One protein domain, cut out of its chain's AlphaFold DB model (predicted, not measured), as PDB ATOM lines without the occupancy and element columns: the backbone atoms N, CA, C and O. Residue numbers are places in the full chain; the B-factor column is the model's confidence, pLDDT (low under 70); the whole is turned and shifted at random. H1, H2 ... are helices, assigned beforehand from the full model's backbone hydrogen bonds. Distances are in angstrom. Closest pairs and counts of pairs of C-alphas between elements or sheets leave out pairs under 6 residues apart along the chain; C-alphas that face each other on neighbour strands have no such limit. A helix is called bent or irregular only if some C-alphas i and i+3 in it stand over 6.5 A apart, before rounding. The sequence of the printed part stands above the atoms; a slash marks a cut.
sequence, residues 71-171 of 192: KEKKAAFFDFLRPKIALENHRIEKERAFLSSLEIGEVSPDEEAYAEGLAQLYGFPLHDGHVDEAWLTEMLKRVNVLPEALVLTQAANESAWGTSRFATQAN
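This is residues 71 to 171 of the 192 residues of the protein "Glucosaminidase" of Vibrio alginolyticus (UniProt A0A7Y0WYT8). One long, bent helix, H1, makes a spine along most of a rod-shaped model, and the chain then folds back beside it with two groups of shorter helices at opposite ends. H2 and H3 lie beside the last part of H1, where H3 packs on it nearly side by side, while H4 lies near the bend of H1 and H5 lies beyond H4, away from the spine. The printed part has 101 residues, with five named helices in the order H1, H2, H3, H4, H5 and no named strand, and its class is all helix. The whole is loose, with a radius of gyration of the C-alphas of 17.8 A, and spans 54 by 21 by 20 A.

H1, residues 71 to 101, was assigned as one helix by its hydrogen bonds but is bent: C-alphas 80 and 83 are 6.9 A apart. Its arm H1a, residues 71 to 80, begins with C-alpha 71 at (167.455, 227.557, 228.095) and is 14.2 A long. Its arm H1b, residues 83 to 101, is 27.1 A long and ends with C-alpha 101 at (167.030, 205.655, 189.846). H2 is residues 109 to 121, 18.4 A; H3 is residues 133 to 142, 14.5 A; H4 is residues 148 to 159, 16.3 A. H5 is residues 165 to 170, with C-alpha 170 at (188.841, 221.135, 218.275).

H1a and H1b stand at a steep tilt of 39 degrees. H1b touches H3 with residues 96 to 100 alone, and their closest C-alphas, those of Arg 96 and Leu 140, are 6.8 A apart. These two have a shallow tilt of 11 degrees, opposite ways. H2 is close to H1b but not clearly touching, the closest C-alphas being those of Leu 99 and Ala 115 at 7.7 A. H2 is likewise close to H3 but not clearly touching, with the C-alphas of Ala 119 and Met 139 closest at 7.9 A. H4 is close to both arms but not clearly touching: the closest C-alphas are those of Phe 78 and Leu 152, 6.7 A, for H1a, and those of Ile 85 and Glu 148, 6.6 A, for H1b. H4 and H5 are close but not clearly touching and about perpendicular at 77 degrees, with the C-alphas of Ser 159 and Ala 167 closest at 5.7 A. H3 and H4 are apart, and so are H2 and H5. Every O i to N i+4 pair is within hydrogen-bond range in H1a, H1b, H2, H4 and H5; in H3 it is 5 of 6.

The two C-alphas farthest apart, those of Lys 71 and Gly 105, are 54.5 A apart. The printed part has no cut. The link from H2 to H3, 11 residues, is long; the link from H1 to H2 is short, and those from H3 to H4 and from H4 to H5 are tight. The mean pLDDT of the printed part is 95.1, and no printed residue is under 70.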
ATOM      1  N   LYS A  71     168.468 227.740 229.137       97.06
ATOM      2  CA  LYS A  71     167.455 227.557 228.095       97.06
ATOM      3  C   LYS A  71     167.906 228.231 226.802       97.06
ATOM      4  O   LYS A  71     167.843 227.601 225.749       97.06
ATOM      5  N   GLU A  72     168.418 229.453 226.898       96.50
ATOM      6  CA  GLU A  72     168.987 230.204 225.779       96.50
ATOM      7  C   GLU A  72     170.168 229.460 225.148       96.50
ATOM      8  O   GLU A  72     170.210 229.293 223.933       96.50
ATOM      9  N   LYS A  73     171.071 228.895 225.962       97.19
ATOM     10  CA  LYS A  73     172.202 228.096 225.463       97.19
ATOM     11  C   LYS A  73     171.754 226.892 224.641       97.19
ATOM     12  O   LYS A  73     172.302 226.635 223.576       97.19
ATOM     13  N   LYS A  74     170.761 226.147 225.137       97.31
ATOM     14  CA  LYS A  74     170.221 224.972 224.437       97.31
ATOM     15  C   LYS A  74     169.543 225.363 223.127       97.31
ATOM     16  O   LYS A  74     169.722 224.667 222.133       97.31
ATOM     17  N   ALA A  75     168.802 226.473 223.121       95.06
ATOM     18  CA  ALA A  75     168.189 227.010 221.910       95.06
ATOM     19  C   ALA A  75     169.256 227.404 220.880       95.06
ATOM     20  O   ALA A  75     169.243 226.878 219.773       95.06
ATOM     21  N   ALA A  76     170.247 228.204 221.285       93.62
ATOM     22  CA  ALA A  76     171.360 228.606 220.429       93.62
ATOM     23  C   ALA A  76     172.139 227.401 219.872       93.62
ATOM     24  O   ALA A  76     172.526 227.393 218.706       93.62
ATOM     25  N   PHE A  77     172.347 226.359 220.683       96.12
ATOM     26  CA  PHE A  77     173.006 225.125 220.251       96.12
ATOM     27  C   PHE A  77     172.212 224.388 219.162       96.12
ATOM     28  O   PHE A  77     172.783 223.943 218.167       96.12
ATOM     29  N   PHE A  78     170.890 224.283 219.317       95.44
ATOM     30  CA  PHE A  78     170.030 223.674 218.301       95.44
ATOM     31  C   PHE A  78     169.943 224.520 217.033       95.44
ATOM     32  O   PHE A  78     170.066 223.973 215.939       95.44
ATOM     33  N   ASP A  79     169.791 225.836 217.163       92.62
ATOM     34  CA  ASP A  79     169.716 226.751 216.022       92.62
ATOM     35  C   ASP A  79     171.020 226.773 215.219       92.62
ATOM     36  O   ASP A  79     170.991 226.890 213.997       92.62
ATOM     37  N   PHE A  80     172.158 226.559 215.882       93.00
ATOM     38  CA  PHE A  80     173.445 226.371 215.220       93.00
ATOM     39  C   PHE A  80     173.529 225.062 214.410       93.00
ATOM     40  O   PHE A  80     174.093 225.055 213.314       93.00
ATOM     41  N   LEU A  81     172.996 223.946 214.923       93.38
ATOM     42  CA  LEU A  81     173.133 222.627 214.284       93.38
ATOM     43  C   LEU A  81     172.081 222.337 213.211       93.38
ATOM     44  O   LEU A  81     172.415 221.734 212.193       93.38
ATOM     45  N   ARG A  82     170.830 222.765 213.403       93.69
ATOM     46  CA  ARG A  82     169.711 222.522 212.473       93.69
ATOM     47  C   ARG A  82     170.020 222.806 211.001       93.69
ATOM     48  O   ARG A  82     169.808 221.905 210.191       93.69
ATOM     49  N   PRO A  83     170.551 223.983 210.615       90.50
ATOM     50  CA  PRO A  83     170.856 224.241 209.210       90.50
ATOM     51  C   PRO A  83     171.936 223.298 208.661       90.50
ATOM     52  O   PRO A  83     171.895 222.946 207.487       90.50
ATOM     53  N   LYS A  84     172.872 222.838 209.502       91.06
ATOM     54  CA  LYS A  84     173.924 221.888 209.105       91.06
ATOM     55  C   LYS A  84     173.358 220.481 208.905       91.06
ATOM     56  O   LYS A  84     173.713 219.816 207.939       91.06
ATOM     57  N   ILE A  85     172.434 220.066 209.775       93.19
ATOM     58  CA  ILE A  85     171.690 218.805 209.638       93.19
ATOM     59  C   ILE A  85     170.854 218.822 208.357       93.19
ATOM     60  O   ILE A  85     170.895 217.867 207.590       93.19
ATOM     61  N   ALA A  86     170.126 219.912 208.099       90.69
ATOM     62  CA  ALA A  86     169.312 220.055 206.895       90.69
ATOM     63  C   ALA A  86     170.163 220.014 205.616       90.69
ATOM     64  O   ALA A  86     169.801 219.333 204.659       90.69
ATOM     65  N   LEU A  87     171.314 220.697 205.617       90.50
ATOM     66  CA  LEU A  87     172.259 220.673 204.502       90.50
ATOM     67  C   LEU A  87     172.765 219.253 204.214       90.50
ATOM     68  O   LEU A  87     172.765 218.823 203.061       90.50
ATOM     69  N   GLU A  88     173.168 218.529 205.257       92.81
ATOM     70  CA  GLU A  88     173.673 217.163 205.126       92.81
ATOM     71  C   GLU A  88     172.576 216.183 204.691       92.81
ATOM     72  O   GLU A  88     172.789 215.377 203.790       92.81
ATOM     73  N   ASN A  89     171.365 216.300 205.241       95.62
ATOM     74  CA  ASN A  89     170.229 215.487 204.808       95.62
ATOM     75  C   ASN A  89     169.880 215.727 203.338       95.62
ATOM     76  O   ASN A  89     169.627 214.767 202.622       95.62
ATOM     77  N   HIS A  90     169.955 216.968 202.856       93.00
ATOM     78  CA  HIS A  90     169.745 217.267 201.440       93.00
ATOM     79  C   HIS A  90     170.837 216.663 200.535       93.00
ATOM     80  O   HIS A  90     170.550 216.249 199.411       93.00
ATOM     81  N   ARG A  91     172.094 216.573 201.001       95.00
ATOM     82  CA  ARG A  91     173.155 215.825 200.298       95.00
ATOM     83  C   ARG A  91     172.792 214.339 200.208       95.00
ATOM     84  O   ARG A  91     172.796 213.789 199.110       95.00
ATOM     85  N   ILE A  92     172.409 213.730 201.331       95.25
ATOM     86  CA  ILE A  92     172.033 212.309 201.414       95.25
ATOM     87  C   ILE A  92     170.790 211.998 200.561       95.25
ATOM     88  O   ILE A  92     170.722 210.953 199.921       95.25
ATOM     89  N   GLU A  93     169.808 212.899 200.506       96.06
ATOM     90  CA  GLU A  93     168.613 212.744 199.666       96.06
ATOM     91  C   GLU A  93     168.959 212.659 198.177       96.06
ATOM     92  O   GLU A  93     168.371 211.844 197.467       96.06
ATOM     93  N   LYS A  94     169.938 213.439 197.702       94.81
ATOM     94  CA  LYS A  94     170.416 213.354 196.312       94.81
ATOM     95  C   LYS A  94     171.079 212.015 196.017       94.81
ATOM     96  O   LYS A  94     170.807 211.416 194.982       94.81
ATOM     97  N   GLU A  95     171.906 211.529 196.937       97.19
ATOM     98  CA  GLU A  95     172.561 210.221 196.815       97.19
ATOM     99  C   GLU A  95     171.532 209.091 196.813       97.19
ATOM    100  O   GLU A  95     171.605 208.164 196.010       97.19
ATOM    101  N   ARG A  96     170.509 209.200 197.664       97.94
ATOM    102  CA  ARG A  96     169.404 208.245 197.708       97.94
ATOM    103  C   ARG A  96     168.554 208.283 196.439       97.94
ATOM    104  O   ARG A  96     168.115 207.226 195.987       97.94
ATOM    105  N   ALA A  97     168.309 209.467 195.881       97.44
ATOM    106  CA  ALA A  97     167.590 209.629 194.622       97.44
ATOM    107  C   ALA A  97     168.348 208.974 193.463       97.44
ATOM    108  O   ALA A  97     167.728 208.249 192.694       97.44
ATOM    109  N   PHE A  98     169.674 209.150 193.408       97.88
ATOM    110  CA  PHE A  98     170.539 208.426 192.476       97.88
ATOM    111  C   PHE A  98     170.417 206.907 192.649       97.88
ATOM    112  O   PHE A  98     170.115 206.207 191.695       97.88
ATOM    113  N   LEU A  99     170.576 206.379 193.869       98.06
ATOM    114  CA  LEU A  99     170.464 204.932 194.094       98.06
ATOM    115  C   LEU A  99     169.091 204.399 193.666       98.06
ATOM    116  O   LEU A  99     168.985 203.326 193.087       98.06
ATOM    117  N   SER A 100     168.035 205.167 193.928       97.75
ATOM    118  CA  SER A 100     166.663 204.781 193.591       97.75
ATOM    119  C   SER A 100     166.346 204.894 192.096       97.75
ATOM    120  O   SER A 100     165.311 204.382 191.681       97.75
ATOM    121  N   SER A 101     167.184 205.575 191.303       97.38
ATOM    122  CA  SER A 101     167.030 205.655 189.846       97.38
ATOM    123  C   SER A 101     167.760 204.543 189.098       97.38
ATOM    124  O   SER A 101     167.585 204.441 187.891       97.38
ATOM    125  N   LEU A 102     168.585 203.742 189.780       97.25
ATOM    126  CA  LEU A 102     169.329 202.659 189.144       97.25
ATOM    127  C   LEU A 102     168.398 201.516 188.738       97.25
ATOM    128  O   LEU A 102     167.618 201.012 189.548       97.25
ATOM    129  N   GLU A 103     168.551 201.061 187.499       96.75
ATOM    130  CA  GLU A 103     167.889 199.871 186.977       96.75
ATOM    131  C   GLU A 103     168.914 198.736 186.865       96.75
ATOM    132  O   GLU A 103     169.878 198.802 186.098       96.75
ATOM    133  N   ILE A 104     168.743 197.687 187.675       96.00
ATOM    134  CA  ILE A 104     169.683 196.561 187.710       96.00
ATOM    135  C   ILE A 104     169.732 195.877 186.339       96.00
ATOM    136  O   ILE A 104     168.712 195.430 185.818       96.00
ATOM    137  N   GLY A 105     170.939 195.760 185.782       92.31
ATOM    138  CA  GLY A 105     171.186 195.234 184.435       92.31
ATOM    139  C   GLY A 105     171.321 196.306 183.346       92.31
ATOM    140  O   GLY A 105     171.808 195.981 182.265       92.31
ATOM    141  N   GLU A 106     170.968 197.561 183.638       96.31
ATOM    142  CA  GLU A 106     171.093 198.706 182.719       96.31
ATOM    143  C   GLU A 106     171.984 199.833 183.276       96.31
ATOM    144  O   GLU A 106     172.037 200.925 182.717       96.31
ATOM    145  N   VAL A 107     172.727 199.563 184.354       96.94
ATOM    146  CA  VAL A 107     173.632 200.533 184.987       96.94
ATOM    147  C   VAL A 107     174.786 200.879 184.042       96.94
ATOM    148  O   VAL A 107     175.540 200.012 183.599       96.94
ATOM    149  N   SER A 108     174.922 202.162 183.723       96.69
ATOM    150  CA  SER A 108     175.979 202.680 182.857       96.69
ATOM    151  C   SER A 108     177.330 202.790 183.583       96.69
ATOM    152  O   SER A 108     177.371 202.877 184.812       96.69
ATOM    153  N   PRO A 109     178.463 202.869 182.854       95.19
ATOM    154  CA  PRO A 109     179.783 203.014 183.476       95.19
ATOM    155  C   PRO A 109     179.933 204.251 184.377       95.19
ATOM    156  O   PRO A 109     180.627 204.193 185.391       95.19
ATOM    157  N   ASP A 110     179.280 205.366 184.034       94.44
ATOM    158  CA  ASP A 110     179.313 206.589 184.848       94.44
ATOM    159  C   ASP A 110     178.515 206.414 186.152       94.44
ATOM    160  O   ASP A 110     178.919 206.902 187.211       94.44
ATOM    161  N   GLU A 111     177.402 205.678 186.097       96.56
ATOM    162  CA  GLU A 111     176.611 205.326 187.277       96.56
ATOM    163  C   GLU A 111     177.355 204.327 188.167       96.56
ATOM    164  O   GLU A 111     177.376 204.517 189.381       96.56
ATOM    165  N   GLU A 112     178.029 203.322 187.598       96.56
ATOM    166  CA  GLU A 112     178.898 202.415 188.361       96.56
ATOM    167  C   GLU A 112     180.032 203.181 189.052       96.56
ATOM    168  O   GLU A 112     180.291 202.957 190.234       96.56
ATOM    169  N   ALA A 113     180.665 204.138 188.369       95.00
ATOM    170  CA  ALA A 113     181.719 204.959 188.960       95.00
ATOM    171  C   ALA A 113     181.205 205.814 190.132       95.00
ATOM    172  O   ALA A 113     181.876 205.935 191.162       95.00
ATOM    173  N   TYR A 114     180.007 206.393 190.009       95.06
ATOM    174  CA  TYR A 114     179.396 207.140 191.107       95.06
ATOM    175  C   TYR A 114     178.960 206.216 192.258       95.06
ATOM    176  O   TYR A 114     179.193 206.533 193.428       95.06
ATOM    177  N   ALA A 115     178.403 205.041 191.946       96.00
ATOM    178  CA  ALA A 115     178.043 204.015 192.919       96.00
ATOM    179  C   ALA A 115     179.265 203.495 193.690       96.00
ATOM    180  O   ALA A 115     179.184 203.343 194.906       96.00
ATOM    181  N   GLU A 116     180.406 203.307 193.028       95.44
ATOM    182  CA  GLU A 116     181.681 202.949 193.659       95.44
ATOM    183  C   GLU A 116     182.157 204.050 194.623       95.44
ATOM    184  O   GLU A 116     182.602 203.768 195.738       95.44
ATOM    185  N   GLY A 117     181.972 205.325 194.263       94.12
ATOM    186  CA  GLY A 117     182.204 206.444 195.179       94.12
ATOM    187  C   GLY A 117     181.340 206.360 196.445       94.12
ATOM    188  O   GLY A 117     181.843 206.522 197.562       94.12
ATOM    189  N   LEU A 118     180.050 206.039 196.299       94.56
ATOM    190  CA  LEU A 118     179.152 205.817 197.438       94.56
ATOM    191  C   LEU A 118     179.520 204.554 198.230       94.56
ATOM    192  O   LEU A 118     179.443 204.562 199.458       94.56
ATOM    193  N   ALA A 119     179.961 203.489 197.559       95.31
ATOM    194  CA  ALA A 119     180.418 202.248 198.178       95.31
ATOM    195  C   ALA A 119     181.577 202.516 199.150       95.31
ATOM    196  O   ALA A 119     181.569 202.046 200.293       95.31
ATOM    197  N   GLN A 120     182.541 203.331 198.718       94.19
ATOM    198  CA  GLN A 120     183.674 203.761 199.534       94.19
ATOM    199  C   GLN A 120     183.223 204.657 200.692       94.19
ATOM    200  O   GLN A 120     183.594 204.404 201.840       94.19
ATOM    201  N   LEU A 121     182.376 205.655 200.416       92.69
ATOM    202  CA  LEU A 121     181.886 206.601 201.422       92.69
ATOM    203  C   LEU A 121     181.101 205.914 202.553       92.69
ATOM    204  O   LEU A 121     181.284 206.242 203.725       92.69
ATOM    205  N   TYR A 122     180.248 204.946 202.215       94.94
ATOM    206  CA  TYR A 122     179.382 204.232 203.163       94.94
ATOM    207  C   TYR A 122     179.969 202.899 203.663       94.94
ATOM    208  O   TYR A 122     179.310 202.162 204.412       94.94
ATOM    209  N   GLY A 123     181.212 202.587 203.277       95.19
ATOM    210  CA  GLY A 123     181.952 201.411 203.735       95.19
ATOM    211  C   GLY A 123     181.299 200.086 203.347       95.19
ATOM    212  O   GLY A 123     181.280 199.149 204.150       95.19
ATOM    213  N   PHE A 124     180.719 200.015 202.149       96.88
ATOM    214  CA  PHE A 124     180.066 198.822 201.620       96.88
ATOM    215  C   PHE A 124     180.441 198.620 200.138       96.88
ATOM    216  O   PHE A 124     179.740 199.125 199.264       96.88
ATOM    217  N   PRO A 125     181.569 197.932 199.855       96.44
ATOM    218  CA  PRO A 125     182.107 197.765 198.500       96.44
ATOM    219  C   PRO A 125     181.150 197.051 197.539       96.44
ATOM    220  O   PRO A 125     180.384 196.187 197.973       96.44
ATOM    221  N   LEU A 126     181.251 197.363 196.243       94.31
ATOM    222  CA  LEU A 126     180.575 196.618 195.175       94.31
ATOM    223  C   LEU A 126     181.063 195.160 195.112       94.31
ATOM    224  O   LEU A 126     182.209 194.852 195.463       94.31
ATOM    225  N   HIS A 127     180.200 194.254 194.643       92.44
ATOM    226  CA  HIS A 127     180.584 192.873 194.359       92.44
ATOM    227  C   HIS A 127     181.104 192.778 192.924       92.44
ATOM    228  O   HIS A 127     180.431 193.205 191.994       92.44
ATOM    229  N   ASP A 128     182.329 192.275 192.752       90.75
ATOM    230  CA  ASP A 128     183.010 192.184 191.452       90.75
ATOM    231  C   ASP A 128     183.047 193.504 190.650       90.75
ATOM    232  O   ASP A 128     183.199 193.495 189.434       90.75
ATOM    233  N   GLY A 129     182.956 194.649 191.338       90.19
ATOM    234  CA  GLY A 129     182.963 195.981 190.725       90.19
ATOM    235  C   GLY A 129     181.634 196.412 190.100       90.19
ATOM    236  O   GLY A 129     181.602 197.454 189.457       90.19
ATOM    237  N   HIS A 130     180.556 195.651 190.302       95.12
ATOM    238  CA  HIS A 130     179.257 195.908 189.687       95.12
ATOM    239  C   HIS A 130     178.168 196.189 190.719       95.12
ATOM    240  O   HIS A 130     178.170 195.665 191.838       95.12
ATOM    241  N   VAL A 131     177.200 197.012 190.315       97.56
ATOM    242  CA  VAL A 131     175.966 197.223 191.073       97.56
ATOM    243  C   VAL A 131     175.046 196.026 190.848       97.56
ATOM    244  O   VAL A 131     174.577 195.788 189.737       97.56
ATOM    245  N   ASP A 132     174.749 195.296 191.919       97.19
ATOM    246  CA  ASP A 132     173.741 194.240 191.925       97.19
ATOM    247  C   ASP A 132     172.582 194.564 192.886       97.19
ATOM    248  O   ASP A 132     172.633 195.501 193.689       97.19
ATOM    249  N   GLU A 133     171.507 193.780 192.794       97.50
ATOM    250  CA  GLU A 133     170.297 193.945 193.612       97.50
ATOM    251  C   GLU A 133     170.594 193.885 195.120       97.50
ATOM    252  O   GLU A 133     170.003 194.617 195.921       97.50
ATOM    253  N   ALA A 134     171.521 193.013 195.528       97.31
ATOM    254  CA  ALA A 134     171.869 192.830 196.930       97.31
ATOM    255  C   ALA A 134     172.610 194.059 197.471       97.31
ATOM    256  O   ALA A 134     172.314 194.524 198.579       97.31
ATOM    257  N   TRP A 135     173.529 194.605 196.677       97.81
ATOM    258  CA  TRP A 135     174.260 195.812 197.003       97.81
ATOM    259  C   TRP A 135     173.339 197.020 197.072       97.81
ATOM    260  O   TRP A 135     173.345 197.733 198.078       97.81
ATOM    261  N   LEU A 136     172.484 197.201 196.063       98.38
ATOM    262  CA  LEU A 136     171.548 198.319 196.015       98.38
ATOM    263  C   LEU A 136     170.584 198.292 197.208       98.38
ATOM    264  O   LEU A 136     170.393 199.305 197.888       98.38
ATOM    265  N   THR A 137     170.043 197.114 197.531       98.00
ATOM    266  CA  THR A 137     169.168 196.917 198.693       98.00
ATOM    267  C   THR A 137     169.849 197.308 200.006       98.00
ATOM    268  O   THR A 137     169.223 197.910 200.883       98.00
ATOM    269  N   GLU A 138     171.121 196.956 200.187       98.06
ATOM    270  CA  GLU A 138     171.865 197.297 201.401       98.06
ATOM    271  C   GLU A 138     172.237 198.783 201.446       98.06
ATOM    272  O   GLU A 138     172.087 199.433 202.486       98.06
ATOM    273  N   MET A 139     172.634 199.360 200.315       98.25
ATOM    274  CA  MET A 139     172.942 200.782 200.216       98.25
ATOM    275  C   MET A 139     171.730 201.663 200.493       98.25
ATOM    276  O   MET A 139     171.846 202.639 201.233       98.25
ATOM    277  N   LEU A 140     170.537 201.274 200.043       98.06
ATOM    278  CA  LEU A 140     169.295 201.972 200.385       98.06
ATOM    279  C   LEU A 140     168.933 201.898 201.881       98.06
ATOM    280  O   LEU A 140     168.052 202.638 202.322       98.06
ATOM    281  N   LYS A 141     169.587 201.068 202.699       97.12
ATOM    282  CA  LYS A 141     169.459 201.141 204.169       97.12
ATOM    283  C   LYS A 141     170.471 202.103 204.785       97.12
ATOM    284  O   LYS A 141     170.171 202.729 205.799       97.12
ATOM    285  N   ARG A 142     171.657 202.208 204.182       97.00
ATOM    286  CA  ARG A 142     172.793 203.012 204.664       97.00
ATOM    287  C   ARG A 142     172.661 204.486 204.301       97.00
ATOM    288  O   ARG A 142     172.899 205.346 205.144       97.00
ATOM    289  N   VAL A 143     172.257 204.771 203.065       97.50
ATOM    290  CA  VAL A 143     172.108 206.125 202.520       97.50
ATOM    291  C   VAL A 143     170.731 206.661 202.881       97.50
ATOM    292  O   VAL A 143     169.780 206.587 202.101       97.50
ATOM    293  N   ASN A 144     170.585 207.134 204.116       96.25
ATOM    294  CA  ASN A 144     169.311 207.615 204.629       96.25
ATOM    295  C   ASN A 144     169.481 208.875 205.475       96.25
ATOM    296  O   ASN A 144     170.522 209.077 206.102       96.25
ATOM    297  N   VAL A 145     168.446 209.711 205.482       95.12
ATOM    298  CA  VAL A 145     168.447 210.971 206.220       95.12
ATOM    299  C   VAL A 145     168.686 210.725 207.705       95.12
ATOM    300  O   VAL A 145     168.172 209.779 208.307       95.12
ATOM    301  N   LEU A 146     169.466 211.613 208.303       94.31
ATOM    302  CA  LEU A 146     169.770 211.615 209.718       94.31
ATOM    303  C   LEU A 146     168.573 212.208 210.473       94.31
ATOM    304  O   LEU A 146     168.218 213.370 210.233       94.31
ATOM    305  N   PRO A 147     167.947 211.469 211.407       96.62
ATOM    306  CA  PRO A 147     166.889 212.032 212.232       96.62
ATOM    307  C   PRO A 147     167.433 213.211 213.047       96.62
ATOM    308  O   PRO A 147     168.333 213.030 213.867       96.62
ATOM    309  N   GLU A 148     166.872 214.411 212.860       95.38
ATOM    310  CA  GLU A 148     167.369 215.641 213.503       95.38
ATOM    311  C   GLU A 148     167.511 215.469 215.020       95.38
ATOM    312  O   GLU A 148     168.559 215.759 215.593       95.38
ATOM    313  N   ALA A 149     166.483 214.915 215.668       96.56
ATOM    314  CA  ALA A 149     166.480 214.695 217.110       96.56
ATOM    315  C   ALA A 149     167.635 213.794 217.586       96.56
ATOM    316  O   ALA A 149     168.176 214.026 218.670       96.56
ATOM    317  N   LEU A 150     168.030 212.795 216.787       97.00
ATOM    318  CA  LEU A 150     169.146 211.905 217.111       97.00
ATOM    319  C   LEU A 150     170.467 212.674 217.068       97.00
ATOM    320  O   LEU A 150     171.211 212.659 218.049       97.00
ATOM    321  N   VAL A 151     170.708 213.406 215.976       97.50
ATOM    322  CA  VAL A 151     171.930 214.203 215.797       97.50
ATOM    323  C   VAL A 151     172.053 215.257 216.896       97.50
ATOM    324  O   VAL A 151     173.101 215.364 217.533       97.50
ATOM    325  N   LEU A 152     170.975 215.998 217.173       96.81
ATOM    326  CA  LEU A 152     170.952 217.030 218.212       96.81
ATOM    327  C   LEU A 152     171.217 216.453 219.606       96.81
ATOM    328  O   LEU A 152     171.986 217.034 220.371       96.81
ATOM    329  N   THR A 153     170.605 215.313 219.939       97.00
ATOM    330  CA  THR A 153     170.774 214.683 221.258       97.00
ATOM    331  C   THR A 153     172.192 214.151 221.443       97.00
ATOM    332  O   THR A 153     172.791 214.371 222.494       97.00
ATOM    333  N   GLN A 154     172.755 213.495 220.424       97.12
ATOM    334  CA  GLN A 154     174.138 213.018 220.463       97.12
ATOM    335  C   GLN A 154     175.114 214.185 220.599       97.12
ATOM    336  O   GLN A 154     175.913 214.201 221.531       97.12
ATOM    337  N   ALA A 155     174.992 215.202 219.743       97.31
ATOM    338  CA  ALA A 155     175.859 216.370 219.801       97.31
ATOM    339  C   ALA A 155     175.776 217.069 221.165       97.31
ATOM    340  O   ALA A 155     176.799 217.427 221.745       97.31
ATOM    341  N   ALA A 156     174.571 217.247 221.715       97.38
ATOM    342  CA  ALA A 156     174.382 217.878 223.018       97.38
ATOM    343  C   ALA A 156     175.058 217.089 224.150       97.38
ATOM    344  O   ALA A 156     175.727 217.692 224.995       97.38
ATOM    345  N   ASN A 157     174.909 215.762 224.148       97.12
ATOM    346  CA  ASN A 157     175.475 214.884 225.170       97.12
ATOM    347  C   ASN A 157     177.008 214.822 225.095       97.12
ATOM    348  O   ASN A 157     177.667 214.998 226.117       97.12
ATOM    349  N   GLU A 158     177.577 214.642 223.902       96.75
ATOM    350  CA  GLU A 158     179.029 214.492 223.705       96.75
ATOM    351  C   GLU A 158     179.797 215.812 223.904       96.75
ATOM    352  O   GLU A 158     180.939 215.835 224.369       96.75
ATOM    353  N   SER A 159     179.170 216.946 223.581       96.38
ATOM    354  CA  SER A 159     179.816 218.265 223.640       96.38
ATOM    355  C   SER A 159     179.468 219.096 224.874       96.38
ATOM    356  O   SER A 159     179.959 220.220 225.003       96.38
ATOM    357  N   ALA A 160     178.618 218.584 225.770       96.44
ATOM    358  CA  ALA A 160     178.013 219.357 226.854       96.44
ATOM    359  C   ALA A 160     177.379 220.667 226.339       96.44
ATOM    360  O   ALA A 160     177.696 221.758 226.820       96.44
ATOM    361  N   TRP A 161     176.505 220.567 225.333       97.06
ATOM    362  CA  TRP A 161     175.879 221.723 224.667       97.06
ATOM    363  C   TRP A 161     176.907 222.698 224.066       97.06
ATOM    364  O   TRP A 161     176.766 223.915 224.175       97.06
ATOM    365  N   GLY A 162     177.979 222.152 223.484       95.88
ATOM    366  CA  GLY A 162     179.050 222.897 222.822       95.88
ATOM    367  C   GLY A 162     180.099 223.508 223.757       95.88
ATOM    368  O   GLY A 162     180.981 224.222 223.292       95.88
ATOM    369  N   THR A 163     180.033 223.240 225.064       95.88
ATOM    370  CA  THR A 163     180.924 223.862 226.064       95.88
ATOM    371  C   THR A 163     182.153 223.028 226.422       95.88
ATOM    372  O   THR A 163     183.072 223.539 227.066       95.88
ATOM    373  N   SER A 164     182.206 221.755 226.015       93.88
ATOM    374  CA  SER A 164     183.331 220.877 226.336       93.88
ATOM    375  C   SER A 164     184.654 221.417 225.781       93.88
ATOM    376  O   SER A 164     184.706 222.110 224.762       93.88
ATOM    377  N   ARG A 165     185.770 221.059 226.427       88.56
ATOM    378  CA  ARG A 165     187.110 221.421 225.937       88.56
ATOM    379  C   ARG A 165     187.339 220.926 224.504       88.56
ATOM    380  O   ARG A 165     187.919 221.640 223.697       88.56
ATOM    381  N   PHE A 166     186.883 219.716 224.186       89.06
ATOM    382  CA  PHE A 166     187.030 219.137 222.850       89.06
ATOM    383  C   PHE A 166     186.170 219.861 221.805       89.06
ATOM    384  O   PHE A 166     186.631 220.082 220.688       89.06
ATOM    385  N   ALA A 167     184.963 220.294 222.175       91.25
ATOM    386  CA  ALA A 167     184.111 221.110 221.316       91.25
ATOM    387  C   ALA A 167     184.736 222.484 221.039       91.25
ATOM    388  O   ALA A 167     184.860 222.885 219.889       91.25
ATOM    389  N   THR A 168     185.194 223.168 222.084       87.81
ATOM    390  CA  THR A 168     185.711 224.546 222.000       87.81
ATOM    391  C   THR A 168     187.101 224.655 221.374       87.81
ATOM    392  O   THR A 168     187.383 225.637 220.700       87.81
ATOM    393  N   GLN A 169     187.983 223.674 221.589       84.56
ATOM    394  CA  GLN A 169     189.364 223.721 221.084       84.56
ATOM    395  C   GLN A 169     189.566 222.950 219.775       84.56
ATOM    396  O   GLN A 169     190.554 223.189 219.088       84.56
ATOM    397  N   ALA A 170     188.677 222.010 219.438       84.88
ATOM    398  CA  ALA A 170     188.841 221.135 218.275       84.88
ATOM    399  C   ALA A 170     187.567 220.944 217.438       84.88
ATOM    400  O   ALA A 170     187.545 220.060 216.585       84.88
ATOM    401  N   ASN A 171     186.501 221.723 217.669       88.06
ATOM    402  CA  ASN A 171     185.210 221.574 216.981       88.06
ATOM    403  C   ASN A 171     184.629 220.147 217.061       88.06
ATOM    404  O   ASN A 171     183.861 219.718 216.201       88.06
TER     405      ASN A 171